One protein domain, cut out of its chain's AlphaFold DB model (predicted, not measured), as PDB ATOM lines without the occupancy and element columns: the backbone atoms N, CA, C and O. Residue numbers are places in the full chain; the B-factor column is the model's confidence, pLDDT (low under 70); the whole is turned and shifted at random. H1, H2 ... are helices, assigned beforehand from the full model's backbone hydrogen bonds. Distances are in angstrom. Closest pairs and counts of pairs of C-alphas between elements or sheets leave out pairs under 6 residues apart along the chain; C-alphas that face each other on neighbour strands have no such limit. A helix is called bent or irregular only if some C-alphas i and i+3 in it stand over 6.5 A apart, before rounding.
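Overview. This is residues 2 to 80 of the 342 residues of an uncharacterized protein of Chloroflexi bacterium (UniProt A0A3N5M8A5). The model is a long helical hairpin, H2 and H3a side by side, with the short helix H1 packed at one end of it, where H3 bends. Beyond that bend the second arm, H3b, runs on past the hairpin and makes the rod longer, and residues 74 to 80 trail after it with no named element. The printed part has 79 residues with three named helices, H1, H2 and H3 in that order along the chain, and no named strand; its class is all helix. It is loose, with a radius of gyration of the C-alphas of 15.7 A, and the C-alphas span 53 by 20 by 18 A.

Arrangement. Start with H1, residues 2 to 13, and go on to H2, residues 16 to 37: this helical hairpin touches, closest at the C-alphas of Ala 11 and Gly 17, 3.7 A apart, and H2 takes part with residues 16 to 21 alone. Their shallow tilt of 34 degrees, opposite ways, is only just short of steep. Next look at H3, residues 46 to 73, assigned as one helix by its hydrogen bonds but bent: C-alphas 58 and 61 are 6.9 A apart. Its arms, H3a, residues 46 to 58, and H3b, residues 61 to 73, stand at a shallow tilt of 32 degrees. H2 and H3a form a helical hairpin and touch, closest at the C-alphas of Ala 25 and Ala 51, 4.6 A apart, at a shallow tilt of 4 degrees, opposite ways. H1, H2 and H3a make an up-and-down bundle, each running against the one before it. H1 with residues 4 to 9 alone touches residues 54 to 58 of H3a, closest at the C-alphas of Gly 8 and Gly 58, 4.3 A apart. H1 also touches residues 61 to 65 of H3b, closest at the C-alphas of Gly 8 and Pro 61, 5.3 A apart. H2 and H3b are close but not clearly touching, with the C-alphas of Val 18 and Phe 62 the closest at 7.8 A. In H1, H3a and H3b every O i to N i+4 pair is within hydrogen-bond range; in H2 it is 17 of 18.

Along the chain. Find C-alpha 2 at (21.475, 35.219, -38.973); from there H1 runs 16.7 A to C-alpha 13. H2 covers 32.4 A from C-alpha 16 to C-alpha 37 at (11.462, 47.112, -13.732). H3a spans 17.1 A, and H3b spans 18.1 A, ending at C-alpha 73 at (29.197, 57.071, -58.478).

Size, cuts and confidence. Look for the two C-alphas farthest apart at Gly 39 and Thr 73, 53.3 A. The printed part has no cut; the link from H1 to H2 is tight and that from H2 to H3, eight residues, is short. The mean pLDDT of the printed part is 86.6, and residues 36 to 45 and 79 to 80 are under 70.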
ATOM      1  N   ILE A   2      22.096  35.484 -37.656       92.38
ATOM      2  CA  ILE A   2      21.475  35.219 -38.973       92.38
ATOM      3  C   ILE A   2      20.310  36.180 -39.255       92.38
ATOM      4  O   ILE A   2      20.291  36.834 -40.287       92.38
ATOM      5  N   SER A   3      19.392  36.358 -38.300       92.62
ATOM      6  CA  SER A   3      18.270  37.301 -38.432       92.62
ATOM      7  C   SER A   3      18.701  38.754 -38.682       92.62
ATOM      8  O   SER A   3      18.042  39.460 -39.436       92.62
ATOM      9  N   ALA A   4      19.806  39.201 -38.073       93.38
ATOM     10  CA  ALA A   4      20.337  40.548 -38.267       93.38
ATOM     11  C   ALA A   4      20.908  40.699 -39.681       93.38
ATOM     12  O   ALA A   4      20.563  41.651 -40.370       93.38
ATOM     13  N   LEU A   5      21.687  39.716 -40.146       93.50
ATOM     14  CA  LEU A   5      22.194  39.681 -41.520       93.50
ATOM     15  C   LEU A   5      21.055  39.662 -42.546       93.50
ATOM     16  O   LEU A   5      21.105  40.416 -43.508       93.50
ATOM     17  N   MET A   6      20.004  38.868 -42.320       94.06
ATOM     18  CA  MET A   6      18.830  38.839 -43.201       94.06
ATOM     19  C   MET A   6      18.095  40.184 -43.226       94.06
ATOM     20  O   MET A   6      17.704  40.644 -44.296       94.06
ATOM     21  N   ALA A   7      17.951  40.853 -42.076       92.00
ATOM     22  CA  ALA A   7      17.385  42.202 -42.023       92.00
ATOM     23  C   ALA A   7      18.261  43.223 -42.774       92.00
ATOM     24  O   ALA A   7      17.735  44.080 -43.480       92.00
ATOM     25  N   GLY A   8      19.586  43.091 -42.685       92.31
ATOM     26  CA  GLY A   8      20.530  43.908 -43.447       92.31
ATOM     27  C   GLY A   8      20.481  43.657 -44.951       92.31
ATOM     28  O   GLY A   8      20.475  44.604 -45.729       92.31
ATOM     29  N   LEU A   9      20.375  42.400 -45.382       92.69
ATOM     30  CA  LEU A   9      20.183  42.059 -46.796       92.69
ATOM     31  C   LEU A   9      18.847  42.594 -47.322       92.69
ATOM     32  O   LEU A   9      18.795  43.123 -48.430       92.69
ATOM     33  N   ALA A  10      17.785  42.548 -46.513       91.00
ATOM     34  CA  ALA A  10      16.518  43.189 -46.855       91.00
ATOM     35  C   ALA A  10      16.661  44.715 -47.019       91.00
ATOM     36  O   ALA A  10      15.978  45.305 -47.851       91.00
ATOM     37  N   ALA A  11      17.562  45.363 -46.269       89.25
ATOM     38  CA  ALA A  11      17.853  46.792 -46.426       89.25
ATOM     39  C   ALA A  11      18.564  47.121 -47.750       89.25
ATOM     40  O   ALA A  11      18.405  48.229 -48.263       89.25
ATOM     41  N   VAL A  12      19.312  46.166 -48.315       88.75
ATOM     42  CA  VAL A  12      19.941  46.299 -49.639       88.75
ATOM     43  C   VAL A  12      18.907  46.150 -50.758       88.75
ATOM     44  O   VAL A  12      18.989  46.866 -51.752       88.75
ATOM     45  N   THR A  13      17.903  45.275 -50.603       84.88
ATOM     46  CA  THR A  13      16.859  45.102 -51.631       84.88
ATOM     47  C   THR A  13      15.865  46.258 -51.653       84.88
ATOM     48  O   THR A  13      15.449  46.689 -52.728       84.88
ATOM     49  N   ARG A  14      15.486  46.785 -50.481       81.06
ATOM     50  CA  ARG A  14      14.697  48.015 -50.348       81.06
ATOM     51  C   ARG A  14      15.078  48.770 -49.085       81.06
ATOM     52  O   ARG A  14      15.193  48.185 -48.014       81.06
ATOM     53  N   TYR A  15      15.112  50.098 -49.171       74.94
ATOM     54  CA  TYR A  15      15.408  50.986 -48.038       74.94
ATOM     55  C   TYR A  15      14.483  50.760 -46.821       74.94
ATOM     56  O   TYR A  15      14.877  51.020 -45.686       74.94
ATOM     57  N   ALA A  16      13.278  50.211 -47.031       78.19
ATOM     58  CA  ALA A  16      12.378  49.779 -45.963       78.19
ATOM     59  C   ALA A  16      13.027  48.749 -45.015       78.19
ATOM     60  O   ALA A  16      12.702  48.726 -43.834       78.19
ATOM     61  N   GLY A  17      13.991  47.938 -45.465       85.19
ATOM     62  CA  GLY A  17      14.684  46.972 -44.607       85.19
ATOM     63  C   GLY A  17      15.518  47.606 -43.485       85.19
ATOM     64  O   GLY A  17      15.662  46.996 -42.426       85.19
ATOM     65  N   VAL A  18      15.974  48.860 -43.631       91.38
ATOM     66  CA  VAL A  18      16.683  49.591 -42.554       91.38
ATOM     67  C   VAL A  18      15.804  49.702 -41.305       91.38
ATOM     68  O   VAL A  18      16.260  49.550 -40.170       91.38
ATOM     69  N   THR A  19      14.503  49.893 -41.508       94.44
ATOM     70  CA  THR A  19      13.530  50.025 -40.420       94.44
ATOM     71  C   THR A  19      13.308  48.712 -39.673       94.44
ATOM     72  O   THR A  19      12.968  48.745 -38.494       94.44
ATOM     73  N   LEU A  20      13.554  47.558 -40.306       94.38
ATOM     74  CA  LEU A  20      13.493  46.251 -39.651       94.38
ATOM     75  C   LEU A  20      14.661  46.064 -38.681       94.38
ATOM     76  O   LEU A  20      14.467  45.543 -37.581       94.38
ATOM     77  N   VAL A  21      15.856  46.531 -39.060       95.69
ATOM     78  CA  VAL A  21      17.020  46.557 -38.162       95.69
ATOM     79  C   VAL A  21      16.723  47.443 -36.951       95.69
ATOM     80  O   VAL A  21      16.888  46.992 -35.815       95.69
ATOM     81  N   ALA A  22      16.201  48.652 -37.184       95.88
ATOM     82  CA  ALA A  22      15.803  49.575 -36.120       95.88
ATOM     83  C   ALA A  22      14.707  48.985 -35.213       95.88
ATOM     84  O   ALA A  22      14.857  48.974 -33.991       95.88
ATOM     85  N   ALA A  23      13.641  48.422 -35.792       96.31
ATOM     86  CA  ALA A  23      12.531  47.818 -35.059       96.31
ATOM     87  C   ALA A  23      12.993  46.681 -34.141       96.31
ATOM     88  O   ALA A  23      12.628  46.648 -32.964       96.31
ATOM     89  N   ALA A  24      13.828  45.773 -34.650       95.25
ATOM     90  CA  ALA A  24      14.354  44.659 -33.868       95.25
ATOM     91  C   ALA A  24      15.321  45.125 -32.766       95.25
ATOM     92  O   ALA A  24      15.219  44.657 -31.630       95.25
ATOM     93  N   ALA A  25      16.221  46.070 -33.062       95.56
ATOM     94  CA  ALA A  25      17.148  46.614 -32.070       95.56
ATOM     95  C   ALA A  25      16.403  47.337 -30.935       95.56
ATOM     96  O   ALA A  25      16.648  47.061 -29.757       95.56
ATOM     97  N   VAL A  26      15.431  48.192 -31.271       96.25
ATOM     98  CA  VAL A  26      14.597  48.885 -30.278       96.25
ATOM     99  C   VAL A  26      13.732  47.905 -29.495       96.25
ATOM    100  O   VAL A  26      13.636  48.033 -28.276       96.25
ATOM    101  N   TYR A  27      13.171  46.874 -30.128       95.25
ATOM    102  CA  TYR A  27      12.449  45.821 -29.411       95.25
ATOM    103  C   TYR A  27      13.327  45.131 -28.350       95.25
ATOM    104  O   TYR A  27      12.894  44.955 -27.207       95.25
ATOM    105  N   LEU A  28      14.569  44.772 -28.699       93.62
ATOM    106  CA  LEU A  28      15.518  44.156 -27.764       93.62
ATOM    107  C   LEU A  28      15.865  45.099 -26.600       93.62
ATOM    108  O   LEU A  28      15.894  44.653 -25.449       93.62
ATOM    109  N   LEU A  29      16.048  46.395 -26.877       93.38
ATOM    110  CA  LEU A  29      16.257  47.419 -25.847       93.38
ATOM    111  C   LEU A  29      15.044  47.549 -24.919       93.38
ATOM    112  O   LEU A  29      15.194  47.495 -23.698       93.38
ATOM    113  N   LEU A  30      13.834  47.664 -25.471       92.19
ATOM    114  CA  LEU A  30      12.599  47.779 -24.690       92.19
ATOM    115  C   LEU A  30      12.376  46.548 -23.805       92.19
ATOM    116  O   LEU A  30      11.996  46.685 -22.640       92.19
ATOM    117  N   ARG A  31      12.652  45.345 -24.323       89.75
ATOM    118  CA  ARG A  31      12.569  44.100 -23.548       89.75
ATOM    119  C   ARG A  31      13.557  44.096 -22.380       89.75
ATOM    120  O   ARG A  31      13.198  43.650 -21.289       89.75
ATOM    121  N   TRP A  32      14.766  44.611 -22.590       87.56
ATOM    122  CA  TRP A  32      15.764  44.760 -21.532       87.56
ATOM    123  C   TRP A  32      15.301  45.738 -20.437       87.56
ATOM    124  O   TRP A  32      15.319  45.376 -19.257       87.56
ATOM    125  N   PHE A  33      14.796  46.921 -20.808       86.12
ATOM    126  CA  PHE A  33      14.264  47.897 -19.846       86.12
ATOM    127  C   PHE A  33      13.095  47.335 -19.026       86.12
ATOM    128  O   PHE A  33      13.051  47.506 -17.806       86.12
ATOM    129  N   ARG A  34      12.172  46.606 -19.669       83.25
ATOM    130  CA  ARG A  34      11.021  45.990 -18.987       83.25
ATOM    131  C   ARG A  34      11.451  44.943 -17.961       83.25
ATOM    132  O   ARG A  34      10.945  44.950 -16.844       83.25
ATOM    133  N   GLY A  35      12.423  44.095 -18.311       76.12
ATOM    134  CA  GLY A  35      12.965  43.079 -17.405       76.12
ATOM    135  C   GLY A  35      13.594  43.666 -16.138       76.12
ATOM    136  O   GLY A  35      13.513  43.050 -15.081       76.12
ATOM    137  N   ARG A  36      14.155  44.881 -16.217       69.06
ATOM    138  CA  ARG A  36      14.735  45.589 -15.064       69.06
ATOM    139  C   ARG A  36      13.677  46.089 -14.076       69.06
ATOM    140  O   ARG A  36      13.920  46.079 -12.876       69.06
ATOM    141  N   SER A  37      12.517  46.524 -14.569       68.44
ATOM    142  CA  SER A  37      11.462  47.112 -13.732       68.44
ATOM    143  C   SER A  37      10.629  46.076 -12.970       68.44
ATOM    144  O   SER A  37       9.993  46.430 -11.984       68.44
ATOM    145  N   SER A  38      10.589  44.819 -13.418       64.94
ATOM    146  CA  SER A  38       9.711  43.790 -12.839       64.94
ATOM    147  C   SER A  38      10.335  42.988 -11.688       64.94
ATOM    148  O   SER A  38       9.750  41.990 -11.279       64.94
ATOM    149  N   GLY A  39      11.527  43.345 -11.192       58.06
ATOM    150  CA  GLY A  39      12.217  42.611 -10.113       58.06
ATOM    151  C   GLY A  39      12.677  41.189 -10.481       58.06
ATOM    152  O   GLY A  39      13.384  40.545  -9.709       58.06
ATOM    153  N   ALA A  40      12.327  40.700 -11.675       60.69
ATOM    154  CA  ALA A  40      12.921  39.517 -12.275       60.69
ATOM    155  C   ALA A  40      14.431  39.749 -12.424       60.69
ATOM    156  O   ALA A  40      14.850  40.861 -12.756       60.69
ATOM    157  N   ARG A  41      15.246  38.711 -12.155       52.88
ATOM    158  CA  ARG A  41      16.718  38.769 -12.258       52.88
ATOM    159  C   ARG A  41      17.101  39.588 -13.490       52.88
ATOM    160  O   ARG A  41      16.565  39.282 -14.560       52.88
ATOM    161  N   PRO A  42      17.973  40.608 -13.351       50.62
ATOM    162  CA  PRO A  42      18.276  41.519 -14.438       50.62
ATOM    163  C   PRO A  42      18.606  40.678 -15.658       50.62
ATOM    164  O   PRO A  42      19.544  39.876 -15.620       50.62
ATOM    165  N   ALA A  43      17.796  40.821 -16.713       54.19
ATOM    166  CA  ALA A  43      18.184  40.340 -18.022       54.19
ATOM    167  C   ALA A  43      19.606  40.867 -18.213       54.19
ATOM    168  O   ALA A  43      19.833  42.076 -18.110       54.19
ATOM    169  N   SER A  44      20.543  39.925 -18.299       59.31
ATOM    170  CA  SER A  44      21.987  40.127 -18.246       59.31
ATOM    171  C   SER A  44      22.417  41.377 -19.036       59.31
ATOM    172  O   SER A  44      21.729  41.803 -19.969       59.31
ATOM    173  N   ARG A  45      23.591  41.955 -18.726       65.62
ATOM    174  CA  ARG A  45      24.254  42.984 -19.569       65.62
ATOM    175  C   ARG A  45      24.234  42.627 -21.075       65.62
ATOM    176  O   ARG A  45      24.350  43.514 -21.916       65.62
ATOM    177  N   SER A  46      23.992  41.358 -21.413       77.19
ATOM    178  CA  SER A  46      23.638  40.863 -22.740       77.19
ATOM    179  C   SER A  46      22.498  41.599 -23.454       77.19
ATOM    180  O   SER A  46      22.508  41.593 -24.670       77.19
ATOM    181  N   GLY A  47      21.509  42.209 -22.789       84.00
ATOM    182  CA  GLY A  47      20.357  42.823 -23.480       84.00
ATOM    183  C   GLY A  47      20.735  44.006 -24.380       84.00
ATOM    184  O   GLY A  47      20.434  44.000 -25.574       84.00
ATOM    185  N   ILE A  48      21.460  44.983 -23.822       89.94
ATOM    186  CA  ILE A  48      22.007  46.111 -24.591       89.94
ATOM    187  C   ILE A  48      23.022  45.604 -25.614       89.94
ATOM    188  O   ILE A  48      22.957  45.988 -26.777       89.94
ATOM    189  N   TYR A  49      23.920  44.704 -25.201       92.25
ATOM    190  CA  TYR A  49      24.915  44.120 -26.099       92.25
ATOM    191  C   TYR A  49      24.262  43.447 -27.313       92.25
ATOM    192  O   TYR A  49      24.687  43.684 -28.435       92.25
ATOM    193  N   LEU A  50      23.193  42.671 -27.118       92.25
ATOM    194  CA  LEU A  50      22.456  42.017 -28.198       92.25
ATOM    195  C   LEU A  50      21.784  43.029 -29.122       92.25
ATOM    196  O   LEU A  50      21.810  42.824 -30.329       92.25
ATOM    197  N   ALA A  51      21.197  44.101 -28.586       94.62
ATOM    198  CA  ALA A  51      20.583  45.142 -29.404       94.62
ATOM    199  C   ALA A  51      21.619  45.895 -30.251       94.62
ATOM    200  O   ALA A  51      21.419  46.063 -31.452       94.62
ATOM    201  N   VAL A  52      22.744  46.291 -29.643       95.06
ATOM    202  CA  VAL A  52      23.859  46.949 -30.338       95.06
ATOM    203  C   VAL A  52      24.457  46.013 -31.378       95.06
ATOM    204  O   VAL A  52      24.584  46.394 -32.537       95.06
ATOM    205  N   LEU A  53      24.754  44.767 -31.006       95.56
ATOM    206  CA  LEU A  53      25.300  43.769 -31.919       95.56
ATOM    207  C   LEU A  53      24.339  43.495 -33.082       95.56
ATOM    208  O   LEU A  53      24.779  43.409 -34.224       95.56
ATOM    209  N   TYR A  54      23.032  43.400 -32.821       95.88
ATOM    210  CA  TYR A  54      22.021  43.262 -33.870       95.88
ATOM    211  C   TYR A  54      22.023  44.474 -34.805       95.88
ATOM    212  O   TYR A  54      22.023  44.297 -36.019       95.88
ATOM    213  N   GLY A  55      22.041  45.689 -34.250       95.81
ATOM    214  CA  GLY A  55      22.072  46.931 -35.019       95.81
ATOM    215  C   GLY A  55      23.317  47.044 -35.897       95.81
ATOM    216  O   GLY A  55      23.197  47.324 -37.086       95.81
ATOM    217  N   VAL A  56      24.496  46.750 -35.342       96.06
ATOM    218  CA  VAL A  56      25.773  46.765 -36.070       96.06
ATOM    219  C   VAL A  56      25.761  45.717 -37.179       96.06
ATOM    220  O   VAL A  56      25.873  46.076 -38.348       96.06
ATOM    221  N   VAL A  57      25.547  44.440 -36.844       96.69
ATOM    222  CA  VAL A  57      25.576  43.339 -37.823       96.69
ATOM    223  C   VAL A  57      24.503  43.518 -38.899       96.69
ATOM    224  O   VAL A  57      24.763  43.251 -40.069       96.69
ATOM    225  N   GLY A  58      23.315  43.996 -38.526       95.75
ATOM    226  CA  GLY A  58      22.235  44.264 -39.472       95.75
ATOM    227  C   GLY A  58      22.476  45.480 -40.363       95.75
ATOM    228  O   GLY A  58      21.962  45.518 -41.473       95.75
ATOM    229  N   SER A  59      23.288  46.447 -39.937       95.88
ATOM    230  CA  SER A  59      23.617  47.612 -40.768       95.88
ATOM    231  C   SER A  59      24.767  47.345 -41.742       95.88
ATOM    232  O   SER A  59      24.878  48.050 -42.741       95.88
ATOM    233  N   LEU A  60      25.604  46.324 -41.502       95.94
ATOM    234  CA  LEU A  60      26.786  46.042 -42.329       95.94
ATOM    235  C   LEU A  60      26.476  45.867 -43.829       95.94
ATOM    236  O   LEU A  60      27.146  46.530 -44.618       95.94
ATOM    237  N   PRO A  61      25.482  45.060 -44.268       95.00
ATOM    238  CA  PRO A  61      25.207  44.909 -45.701       95.00
ATOM    239  C   PRO A  61      24.789  46.226 -46.368       95.00
ATOM    240  O   PRO A  61      25.244  46.539 -47.466       95.00
ATOM    241  N   PHE A  62      23.968  47.025 -45.681       93.50
ATOM    242  CA  PHE A  62      23.528  48.332 -46.167       93.50
ATOM    243  C   PHE A  62      24.691  49.326 -46.268       93.50
ATOM    244  O   PHE A  62      24.840  49.992 -47.291       93.50
ATOM    245  N   LEU A  63      25.549  49.395 -45.245       94.75
ATOM    246  CA  LEU A  63      26.729  50.266 -45.241       94.75
ATOM    247  C   LEU A  63      27.753  49.850 -46.304       94.75
ATOM    248  O   LEU A  63      28.313  50.714 -46.974       94.75
ATOM    249  N   ALA A  64      27.961  48.546 -46.506       95.31
ATOM    250  CA  ALA A  64      28.829  48.035 -47.565       95.31
ATOM    251  C   ALA A  64      28.305  48.423 -48.957       95.31
ATOM    252  O   ALA A  64      29.074  48.875 -49.804       95.31
ATOM    253  N   TYR A  65      26.992  48.312 -49.179       93.50
ATOM    254  CA  TYR A  65      26.362  48.740 -50.427       93.50
ATOM    255  C   TYR A  65      26.469  50.258 -50.648       93.50
ATOM    256  O   TYR A  65      26.847  50.698 -51.734       93.50
ATOM    257  N   ALA A  66      26.215  51.062 -49.612       92.81
ATOM    258  CA  ALA A  66      26.368  52.515 -49.672       92.81
ATOM    259  C   ALA A  66      27.821  52.928 -49.971       92.81
ATOM    260  O   ALA A  66      28.052  53.796 -50.811       92.81
ATOM    261  N   GLY A  67      28.800  52.261 -49.349       96.19
ATOM    262  CA  GLY A  67      30.223  52.459 -49.633       96.19
ATOM    263  C   GLY A  67      30.590  52.089 -51.071       96.19
ATOM    264  O   GLY A  67      31.281  52.849 -51.745       96.19
ATOM    265  N   ARG A  68      30.058  50.976 -51.591       95.19
ATOM    266  CA  ARG A  68      30.227  50.591 -53.000       95.19
ATOM    267  C   ARG A  68      29.667  51.651 -53.949       95.19
ATOM    268  O   ARG A  68      30.313  51.969 -54.941       95.19
ATOM    269  N   ASN A  69      28.492  52.210 -53.660       92.81
ATOM    270  CA  ASN A  69      27.895  53.253 -54.499       92.81
ATOM    271  C   ASN A  69      28.671  54.570 -54.430       92.81
ATOM    272  O   ASN A  69      28.852  55.213 -55.461       92.81
ATOM    273  N   TRP A  70      29.178  54.933 -53.249       94.62
ATOM    274  CA  TRP A  70      30.069  56.080 -53.090       94.62
ATOM    275  C   TRP A  70      31.305  55.955 -53.983       94.62
ATOM    276  O   TRP A  70      31.611  56.871 -54.738       94.62
ATOM    277  N   LEU A  71      31.977  54.800 -53.953       96.50
ATOM    278  CA  LEU A  71      33.164  54.554 -54.774       96.50
ATOM    279  C   LEU A  71      32.859  54.533 -56.278       96.50
ATOM    280  O   LEU A  71      33.688  54.970 -57.067       96.50
ATOM    281  N   ALA A  72      31.692  54.021 -56.678       93.50
ATOM    282  CA  ALA A  72      31.331  53.876 -58.087       93.50
ATOM    283  C   ALA A  72      30.741  55.149 -58.718       93.50
ATOM    284  O   ALA A  72      30.886  55.349 -59.917       93.50
ATOM    285  N   THR A  73      30.029  55.972 -57.943       88.19
ATOM    286  CA  THR A  73      29.197  57.071 -58.478       88.19
ATOM    287  C   THR A  73      29.330  58.388 -57.713       88.19
ATOM    288  O   THR A  73      28.668  59.356 -58.061       88.19
ATOM    289  N   GLY A  74      30.102  58.436 -56.622       88.56
ATOM    290  CA  GLY A  74      30.164  59.598 -55.724       88.56
ATOM    291  C   GLY A  74      28.910  59.807 -54.861       88.56
ATOM    292  O   GLY A  74      28.905  60.660 -53.977       88.56
ATOM    293  N   HIS A  75      27.854  59.008 -55.058       85.50
ATOM    294  CA  HIS A  75      26.582  59.153 -54.357       85.50
ATOM    295  C   HIS A  75      26.190  57.852 -53.636       85.50
ATOM    296  O   HIS A  75      25.869  56.855 -54.283       85.50
ATOM    297  N   PRO A  76      26.123  57.827 -52.291       87.00
ATOM    298  CA  PRO A  76      25.884  56.586 -51.550       87.00
ATOM    299  C   PRO A  76      24.447  56.061 -51.732       87.00
ATOM    300  O   PRO A  76      24.201  54.855 -51.656       87.00
ATOM    301  N   PHE A  77      23.502  56.966 -52.015       82.44
ATOM    302  CA  PHE A  77      22.066  56.692 -52.146       82.44
ATOM    303  C   PHE A  77      21.479  57.151 -53.495       82.44
ATOM    304  O   PHE A  77      20.260  57.316 -53.613       82.44
ATOM    305  N   GLY A  78      22.348  57.341 -54.496       76.81
ATOM    306  CA  GLY A  78      22.014  57.885 -55.814       76.81
ATOM    307  C   GLY A  78      21.950  59.420 -55.853       76.81
ATOM    308  O   GLY A  78      21.948  60.060 -54.795       76.81
ATOM    309  N   PRO A  79      21.911  60.015 -57.059       69.19
ATOM    310  CA  PRO A  79      21.749  61.452 -57.233       69.19
ATOM    311  C   PRO A  79      20.357  61.848 -56.735       69.19
ATOM    312  O   PRO A  79      19.337  61.381 -57.237       69.19
ATOM    313  N   ARG A  80      20.301  62.657 -55.677       67.12
ATOM    314  CA  ARG A  80      19.051  63.212 -55.151       67.12
ATOM    315  C   ARG A  80      19.251  64.689 -54.906       67.12
ATOM    316  O   ARG A  80      20.198  65.076 -54.224       67.12
TER     317      ARG A  80